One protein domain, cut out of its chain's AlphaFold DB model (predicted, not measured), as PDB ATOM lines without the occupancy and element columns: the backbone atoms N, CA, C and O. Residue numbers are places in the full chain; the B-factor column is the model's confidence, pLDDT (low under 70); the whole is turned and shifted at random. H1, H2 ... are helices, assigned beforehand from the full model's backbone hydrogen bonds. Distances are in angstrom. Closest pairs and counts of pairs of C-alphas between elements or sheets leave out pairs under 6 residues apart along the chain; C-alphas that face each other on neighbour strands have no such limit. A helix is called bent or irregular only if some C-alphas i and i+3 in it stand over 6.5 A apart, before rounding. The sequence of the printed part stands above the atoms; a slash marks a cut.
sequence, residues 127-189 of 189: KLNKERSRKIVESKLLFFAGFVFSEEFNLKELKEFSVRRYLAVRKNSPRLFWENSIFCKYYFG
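AT A GLANCE: This is residues 127 to 189 of the 189 residues of an uncharacterized protein of Candidatus Falkowbacteria bacterium RIFOXYA2_FULL_47_19 (UniProt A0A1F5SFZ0). Two long helices, H3 and H4, meet at one end as a V, and the thinner parts of the domain lie inside it: the short helix H2 packs on H3, and H1 lies across the gap from H3, with its last residue near the far end of H4. It is a flat, loosely joined arrangement with few contacts between helices, and residues 171 to 176 at the corner of the V stick out. The printed part has 63 residues with four named helices, in the order H1, H2, H3, H4, and no named strand; the class is all helix, with 47 residues in the helices. By its radius of gyration of the C-alphas, 12.1 A, the whole is compact, and it spans 34 by 24 by 13 A.

HOW THE PARTS SIT: Start at the longest helix, H3, residues 154 to 172. Look from it to H2, residues 142 to 145: the two touch, and their closest C-alphas, those of Phe 144 and Ser 162, are 4.5 A apart. Then go to H4, residues 174 to 188, which touches H3 only at the corner by their tight link, residues 169 to 170 against 176 to 177; the closest C-alphas, of Arg 170 and Phe 177, are 5.3 A apart. H3 and H4 run opposite ways at a steep tilt of 48 degrees. H1, residues 130 to 138, is near H3, with 5 pairs of C-alphas within 10 A. H1 and H2 are close but not clearly touching, the closest C-alphas being those of Ile 136 and Leu 142, 6.2 A apart. H1 and H4 are also close but not clearly touching, with the C-alphas of Glu 138 and Phe 188 closest at 6.7 A; they run opposite ways at a steep tilt of 44 degrees. H2 and H4 are apart. In the backbone, every O i to N i+4 pair of H4 is within hydrogen-bond range, against 13 of 15 in H3 and 4 of 5 in H1; H2 is too short for such a pair.

IN THESE COORDINATES: Find C-alpha 154 at (15.537, 4.420, 265.114); from there H3 runs 25.9 A to C-alpha 172. It is neither bent nor irregular, but only just: C-alphas 160 and 163 are 6.5 A apart. H4 runs 20.7 A from C-alpha 174 to C-alpha 188 at (24.358, 22.314, 269.055). H1 begins at C-alpha 130, (12.695, 13.022, 273.550), and is 12.2 A long; H2 is 5.2 A long.

THE WHOLE: The C-alphas farthest apart are those of Glu 152 and Arg 175, at 34.6 A. The printed part has no cut and no long link; the link from H2 to H3 is short. The mean pLDDT of the printed part is 80.4, and confidence is under 70 at residue 134, residues 137 to 139 and residues 182 to 189.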
ATOM      1  N   LYS A 127       6.731   6.928 268.484       92.81
ATOM      2  CA  LYS A 127       7.872   7.752 268.073       92.81
ATOM      3  C   LYS A 127       8.980   7.666 269.113       92.81
ATOM      4  O   LYS A 127       8.698   7.546 270.304       92.81
ATOM      5  N   LEU A 128      10.226   7.820 268.676       87.94
ATOM      6  CA  LEU A 128      11.364   7.868 269.582       87.94
ATOM      7  C   LEU A 128      11.154   8.946 270.658       87.94
ATOM      8  O   LEU A 128      10.813  10.095 270.361       87.94
ATOM      9  N   ASN A 129      11.349   8.573 271.924       84.56
ATOM     10  CA  ASN A 129      11.183   9.508 273.030       84.56
ATOM     11  C   ASN A 129      12.197  10.672 272.954       84.56
ATOM     12  O   ASN A 129      13.233  10.591 272.284       84.56
ATOM     13  N   LYS A 130      11.893  11.786 273.632       75.56
ATOM     14  CA  LYS A 130      12.695  13.022 273.550       75.56
ATOM     15  C   LYS A 130      14.136  12.837 274.040       75.56
ATOM     16  O   LYS A 130      15.044  13.434 273.473       75.56
ATOM     17  N   GLU A 131      14.349  12.015 275.062       76.94
ATOM     18  CA  GLU A 131      15.669  11.804 275.664       76.94
ATOM     19  C   GLU A 131      16.604  11.023 274.731       76.94
ATOM     20  O   GLU A 131      17.728  11.446 274.467       76.94
ATOM     21  N   ARG A 132      16.122   9.927 274.138       71.81
ATOM     22  CA  ARG A 132      16.871   9.172 273.121       71.81
ATOM     23  C   ARG A 132      17.041   9.972 271.836       71.81
ATOM     24  O   ARG A 132      18.108   9.924 271.228       71.81
ATOM     25  N   SER A 133      16.034  10.767 271.470       71.56
ATOM     26  CA  SER A 133      16.149  11.713 270.359       71.56
ATOM     27  C   SER A 133      17.293  12.698 270.589       71.56
ATOM     28  O   SER A 133      18.011  12.991 269.644       71.56
ATOM     29  N   ARG A 134      17.530  13.150 271.829       69.69
ATOM     30  CA  ARG A 134      18.619  14.080 272.163       69.69
ATOM     31  C   ARG A 134      20.005  13.522 271.826       69.69
ATOM     32  O   ARG A 134      20.788  14.226 271.202       69.69
ATOM     33  N   LYS A 135      20.273  12.243 272.112       72.06
ATOM     34  CA  LYS A 135      21.548  11.599 271.730       72.06
ATOM     35  C   LYS A 135      21.747  11.555 270.209       72.06
ATOM     36  O   LYS A 135      22.860  11.714 269.716       72.06
ATOM     37  N   ILE A 136      20.664  11.386 269.447       70.19
ATOM     38  CA  ILE A 136      20.699  11.480 267.981       70.19
ATOM     39  C   ILE A 136      20.868  12.941 267.529       70.19
ATOM     40  O   ILE A 136      21.623  13.199 266.591       70.19
ATOM     41  N   VAL A 137      20.226  13.904 268.197       64.94
ATOM     42  CA  VAL A 137      20.370  15.348 267.929       64.94
ATOM     43  C   VAL A 137      21.834  15.776 268.080       64.94
ATOM     44  O   VAL A 137      22.379  16.417 267.184       64.94
ATOM     45  N   GLU A 138      22.495  15.339 269.151       66.50
ATOM     46  CA  GLU A 138      23.905  15.632 269.442       66.50
ATOM     47  C   GLU A 138      24.866  15.042 268.388       66.50
ATOM     48  O   GLU A 138      25.948  15.577 268.154       66.50
ATOM     49  N   SER A 139      24.455  13.993 267.664       68.31
ATOM     50  CA  SER A 139      25.296  13.327 266.657       68.31
ATOM     51  C   SER A 139      25.452  14.085 265.329       68.31
ATOM     52  O   SER A 139      26.139  13.599 264.432       68.31
ATOM     53  N   LYS A 140      24.809  15.253 265.151       72.06
ATOM     54  CA  LYS A 140      24.740  16.020 263.880       72.06
ATOM     55  C   LYS A 140      24.049  15.284 262.714       72.06
ATOM     56  O   LYS A 140      23.827  15.872 261.657       72.06
ATOM     57  N   LEU A 141      23.661  14.021 262.897       76.50
ATOM     58  CA  LEU A 141      22.999  13.185 261.889       76.50
ATOM     59  C   LEU A 141      21.497  13.467 261.764       76.50
ATOM     60  O   LEU A 141      20.883  13.079 260.768       76.50
ATOM     61  N   LEU A 142      20.901  14.158 262.741       74.38
ATOM     62  CA  LEU A 142      19.479  14.507 262.724       74.38
ATOM     63  C   LEU A 142      19.100  15.322 261.483       74.38
ATOM     64  O   LEU A 142      18.051  15.079 260.889       74.38
ATOM     65  N   PHE A 143      19.980  16.236 261.062       79.25
ATOM     66  CA  PHE A 143      19.788  17.031 259.849       79.25
ATOM     67  C   PHE A 143      19.495  16.146 258.626       79.25
ATOM     68  O   PHE A 143      18.606  16.438 257.831       79.25
ATOM     69  N   PHE A 144      20.208  15.025 258.510       85.19
ATOM     70  CA  PHE A 144      20.102  14.114 257.375       85.19
ATOM     71  C   PHE A 144      18.894  13.175 257.439       85.19
ATOM     72  O   PHE A 144      18.591  12.526 256.435       85.19
ATOM     73  N   ALA A 145      18.193  13.101 258.573       82.12
ATOM     74  CA  ALA A 145      16.968  12.319 258.683       82.12
ATOM     75  C   ALA A 145      15.830  13.037 257.946       82.12
ATOM     76  O   ALA A 145      15.313  12.540 256.944       82.12
ATOM     77  N   GLY A 146      15.494  14.247 258.406       81.12
ATOM     78  CA  GLY A 146      14.358  15.013 257.890       81.12
ATOM     79  C   GLY A 146      12.994  14.369 258.177       81.12
ATOM     80  O   GLY A 146      12.025  14.712 257.512       81.12
ATOM     81  N   PHE A 147      12.917  13.431 259.130       88.12
ATOM     82  CA  PHE A 147      11.695  12.743 259.558       88.12
ATOM     83  C   PHE A 147      11.726  12.445 261.065       88.12
ATOM     84  O   PHE A 147      12.761  12.576 261.723       88.12
ATOM     85  N   VAL A 148      10.579  12.041 261.614       87.50
ATOM     86  CA  VAL A 148      10.455  11.601 263.010       87.50
ATOM     87  C   VAL A 148      10.832  10.126 263.107       87.50
ATOM     88  O   VAL A 148      10.211   9.295 262.455       87.50
ATOM     89  N   PHE A 149      11.832   9.801 263.927       90.38
ATOM     90  CA  PHE A 149      12.259   8.416 264.127       90.38
ATOM     91  C   PHE A 149      11.183   7.585 264.833       90.38
ATOM     92  O   PHE A 149      10.550   8.054 265.789       90.38
ATOM     93  N   SER A 150      11.024   6.331 264.413       93.31
ATOM     94  CA  SER A 150      10.243   5.356 265.176       93.31
ATOM     95  C   SER A 150      11.045   4.835 266.365       93.31
ATOM     96  O   SER A 150      12.271   4.746 266.311       93.31
ATOM     97  N   GLU A 151      10.380   4.500 267.470       91.94
ATOM     98  CA  GLU A 151      11.096   4.061 268.673       91.94
ATOM     99  C   GLU A 151      11.861   2.751 268.452       91.94
ATOM    100  O   GLU A 151      13.021   2.650 268.839       91.94
ATOM    101  N   GLU A 152      11.246   1.782 267.781       92.38
ATOM    102  CA  GLU A 152      11.819   0.451 267.567       92.38
ATOM    103  C   GLU A 152      12.916   0.433 266.486       92.38
ATOM    104  O   GLU A 152      13.923  -0.253 266.645       92.38
ATOM    105  N   PHE A 153      12.780   1.224 265.413       91.69
ATOM    106  CA  PHE A 153      13.681   1.152 264.252       91.69
ATOM    107  C   PHE A 153      14.652   2.330 264.146       91.69
ATOM    108  O   PHE A 153      15.370   2.430 263.150       91.69
ATOM    109  N   ASN A 154      14.736   3.193 265.168       89.31
ATOM    110  CA  ASN A 154      15.537   4.420 265.114       89.31
ATOM    111  C   ASN A 154      16.991   4.198 264.651       89.31
ATOM    112  O   ASN A 154      17.499   4.978 263.851       89.31
ATOM    113  N   LEU A 155      17.657   3.122 265.091       87.75
ATOM    114  CA  LEU A 155      19.048   2.843 264.716       87.75
ATOM    115  C   LEU A 155      19.178   2.441 263.244       87.75
ATOM    116  O   LEU A 155      20.128   2.849 262.573       87.75
ATOM    117  N   LYS A 156      18.220   1.657 262.736       90.12
ATOM    118  CA  LYS A 156      18.167   1.260 261.326       90.12
ATOM    119  C   LYS A 156      17.900   2.481 260.448       90.12
ATOM    120  O   LYS A 156      18.663   2.741 259.524       90.12
ATOM    121  N   GLU A 157      16.892   3.274 260.806       91.31
ATOM    122  CA  GLU A 157      16.554   4.535 260.141       91.31
ATOM    123  C   GLU A 157      17.753   5.506 260.131       91.31
ATOM    124  O   GLU A 157      18.070   6.109 259.106       91.31
ATOM    125  N   LEU A 158      18.480   5.615 261.249       87.88
ATOM    126  CA  LEU A 158      19.659   6.476 261.364       87.88
ATOM    127  C   LEU A 158      20.781   6.012 260.428       87.88
ATOM    128  O   LEU A 158      21.397   6.828 259.738       87.88
ATOM    129  N   LYS A 159      21.053   4.705 260.390       86.25
ATOM    130  CA  LYS A 159      22.123   4.130 259.569       86.25
ATOM    131  C   LYS A 159      21.801   4.210 258.075       86.25
ATOM    132  O   LYS A 159      22.641   4.650 257.293       86.25
ATOM    133  N   GLU A 160      20.602   3.795 257.681       88.88
ATOM    134  CA  GLU A 160      20.218   3.675 256.271       88.88
ATOM    135  C   GLU A 160      19.979   5.030 255.605       88.88
ATOM    136  O   GLU A 160      20.283   5.186 254.422       88.88
ATOM    137  N   PHE A 161      19.496   6.023 256.356       89.12
ATOM    138  CA  PHE A 161      19.162   7.333 255.805       89.12
ATOM    139  C   PHE A 161      20.191   8.382 256.216       89.12
ATOM    140  O   PHE A 161      20.875   8.938 255.355       89.12
ATOM    141  N   SER A 162      20.361   8.644 257.513       88.62
ATOM    142  CA  SER A 162      21.200   9.762 257.953       88.62
ATOM    143  C   SER A 162      22.690   9.544 257.702       88.62
ATOM    144  O   SER A 162      23.341  10.417 257.130       88.62
ATOM    145  N   VAL A 163      23.245   8.393 258.101       88.12
ATOM    146  CA  VAL A 163      24.681   8.099 257.924       88.12
ATOM    147  C   VAL A 163      25.031   8.008 256.442       88.12
ATOM    148  O   VAL A 163      26.020   8.594 256.005       88.12
ATOM    149  N   ARG A 164      24.196   7.332 255.647       90.44
ATOM    150  CA  ARG A 164      24.365   7.242 254.192       90.44
ATOM    151  C   ARG A 164      24.429   8.627 253.540       90.44
ATOM    152  O   ARG A 164      25.398   8.933 252.846       90.44
ATOM    153  N   ARG A 165      23.445   9.492 253.813       92.12
ATOM    154  CA  ARG A 165      23.388  10.864 253.276       92.12
ATOM    155  C   ARG A 165      24.562  11.721 253.758       92.12
ATOM    156  O   ARG A 165      25.158  12.442 252.961       92.12
ATOM    157  N   TYR A 166      24.949  11.596 255.028       90.88
ATOM    158  CA  TYR A 166      26.127  12.261 255.591       90.88
ATOM    159  C   TYR A 166      27.410  11.895 254.831       90.88
ATOM    160  O   TYR A 166      28.181  12.774 254.437       90.88
ATOM    161  N   LEU A 167      27.630  10.600 254.579       91.69
ATOM    162  CA  LEU A 167      28.789  10.119 253.829       91.69
ATOM    163  C   LEU A 167      28.756  10.572 252.366       91.69
ATOM    164  O   LEU A 167      29.799  10.935 251.821       91.69
ATOM    165  N   ALA A 168      27.575  10.611 251.745       93.75
ATOM    166  CA  ALA A 168      27.419  11.102 250.382       93.75
ATOM    167  C   ALA A 168      27.796  12.586 250.253       93.75
ATOM    168  O   ALA A 168      28.533  12.944 249.333       93.75
ATOM    169  N   VAL A 169      27.373  13.436 251.198       93.50
ATOM    170  CA  VAL A 169      27.796  14.846 251.232       93.50
ATOM    171  C   VAL A 169      29.301  14.950 251.447       93.50
ATOM    172  O   VAL A 169      29.971  15.622 250.668       93.50
ATOM    173  N   ARG A 170      29.861  14.234 252.434       92.25
ATOM    174  CA  ARG A 170      31.310  14.233 252.703       92.25
ATOM    175  C   ARG A 170      32.133  13.872 251.463       92.25
ATOM    176  O   ARG A 170      33.177  14.474 251.232       92.25
ATOM    177  N   LYS A 171      31.676  12.883 250.689       94.00
ATOM    178  CA  LYS A 171      32.360  12.391 249.488       94.00
ATOM    179  C   LYS A 171      32.267  13.372 248.317       94.00
ATOM    180  O   LYS A 171      33.267  13.600 247.646       94.00
ATOM    181  N   ASN A 172      31.078  13.909 248.049       95.25
ATOM    182  CA  ASN A 172      30.802  14.646 246.809       95.25
ATOM    183  C   ASN A 172      30.959  16.167 246.956       95.25
ATOM    184  O   ASN A 172      31.292  16.853 245.989       95.25
ATOM    185  N   SER A 173      30.775  16.694 248.167       94.75
ATOM    186  CA  SER A 173      30.966  18.105 248.492       94.75
ATOM    187  C   SER A 173      31.678  18.271 249.842       94.75
ATOM    188  O   SER A 173      31.054  18.603 250.856       94.75
ATOM    189  N   PRO A 174      33.013  18.084 249.883       92.06
ATOM    190  CA  PRO A 174      33.795  18.350 251.089       92.06
ATOM    191  C   PRO A 174      33.603  19.780 251.608       92.06
ATOM    192  O   PRO A 174      33.587  19.994 252.814       92.06
ATOM    193  N   ARG A 175      33.400  20.756 250.711       92.81
ATOM    194  CA  ARG A 175      33.132  22.153 251.077       92.81
ATOM    195  C   ARG A 175      31.855  22.291 251.912       92.81
ATOM    196  O   ARG A 175      31.937  22.745 253.050       92.81
ATOM    197  N   LEU A 176      30.703  21.845 251.396       91.88
ATOM    198  CA  LEU A 176      29.439  21.934 252.142       91.88
ATOM    199  C   LEU A 176      29.468  21.071 253.402       91.88
ATOM    200  O   LEU A 176      28.872  21.432 254.415       91.88
ATOM    201  N   PHE A 177      30.186  19.948 253.368       89.50
ATOM    202  CA  PHE A 177      30.414  19.124 254.546       89.50
ATOM    203  C   PHE A 177      31.131  19.893 255.667       89.50
ATOM    204  O   PHE A 177      30.678  19.873 256.815       89.50
ATOM    205  N   TRP A 178      32.225  20.591 255.346       85.19
ATOM    206  CA  TRP A 178      32.974  21.391 256.315       85.19
ATOM    207  C   TRP A 178      32.156  22.575 256.830       85.19
ATOM    208  O   TRP A 178      32.065  22.750 258.046       85.19
ATOM    209  N   GLU A 179      31.483  23.318 255.951       83.56
ATOM    210  CA  GLU A 179      30.567  24.402 256.341       83.56
ATOM    211  C   GLU A 179      29.474  23.895 257.302       83.56
ATOM    212  O   GLU A 179      29.202  24.516 258.332       83.56
ATOM    213  N   ASN A 180      28.909  22.709 257.045       77.44
ATOM    214  CA  ASN A 180      27.933  22.074 257.932       77.44
ATOM    215  C   ASN A 180      28.532  21.651 259.277       77.44
ATOM    216  O   ASN A 180      27.904  21.813 260.322       77.44
ATOM    217  N   SER A 181      29.757  21.125 259.280       70.38
ATOM    218  CA  SER A 181      30.426  20.716 260.516       70.38
ATOM    219  C   SER A 181      30.630  21.888 261.488       70.38
ATOM    220  O   SER A 181      30.483  21.695 262.703       70.38
ATOM    221  N   ILE A 182      30.894  23.080 260.933       60.44
ATOM    222  CA  ILE A 182      31.002  24.364 261.631       60.44
ATOM    223  C   ILE A 182      29.617  24.820 262.098       60.44
ATOM    224  O   ILE A 182      29.442  25.083 263.285       60.44
ATOM    225  N   PHE A 183      28.618  24.833 261.208       58.03
ATOM    226  CA  PHE A 183      27.237  25.196 261.547       58.03
ATOM    227  C   PHE A 183      26.711  24.385 262.741       58.03
ATOM    228  O   PHE A 183      26.237  24.948 263.726       58.03
ATOM    229  N   CYS A 184      26.882  23.061 262.717       57.62
ATOM    230  CA  CYS A 184      26.460  22.210 263.823       57.62
ATOM    231  C   CYS A 184      27.243  22.453 265.123       57.62
ATOM    232  O   CYS A 184      26.705  22.183 266.190       57.62
ATOM    233  N   LYS A 185      28.496  22.928 265.062       56.56
ATOM    234  CA  LYS A 185      29.276  23.267 266.266       56.56
ATOM    235  C   LYS A 185      28.712  24.506 266.972       56.56
ATOM    236  O   LYS A 185      28.735  24.533 268.188       56.56
ATOM    237  N   TYR A 186      28.203  25.488 266.227       48.31
ATOM    238  CA  TYR A 186      27.659  26.731 266.794       48.31
ATOM    239  C   TYR A 186      26.202  26.628 267.267       48.31
ATOM    240  O   TYR A 186      25.798  27.399 268.128       48.31
ATOM    241  N   TYR A 187      25.403  25.722 266.693       43.34
ATOM    242  CA  TYR A 187      23.978  25.584 267.033       43.34
ATOM    243  C   TYR A 187      23.671  24.463 268.036       43.34
ATOM    244  O   TYR A 187      22.598  24.473 268.636       43.34
ATOM    245  N   PHE A 188      24.573  23.488 268.196       45.97
ATOM    246  CA  PHE A 188      24.358  22.314 269.055       45.97
ATOM    247  C   PHE A 188      25.508  22.027 270.036       45.97
ATOM    248  O   PHE A 188      25.439  21.020 270.738       45.97
ATOM    249  N   GLY A 189      26.560  22.852 270.063       39.09
ATOM    250  CA  GLY A 189      27.661  22.791 271.034       39.09
ATOM    251  C   GLY A 189      27.653  24.017 271.929       39.09
ATOM    252  O   GLY A 189      28.092  23.869 273.088       39.09
TER     253      GLY A 189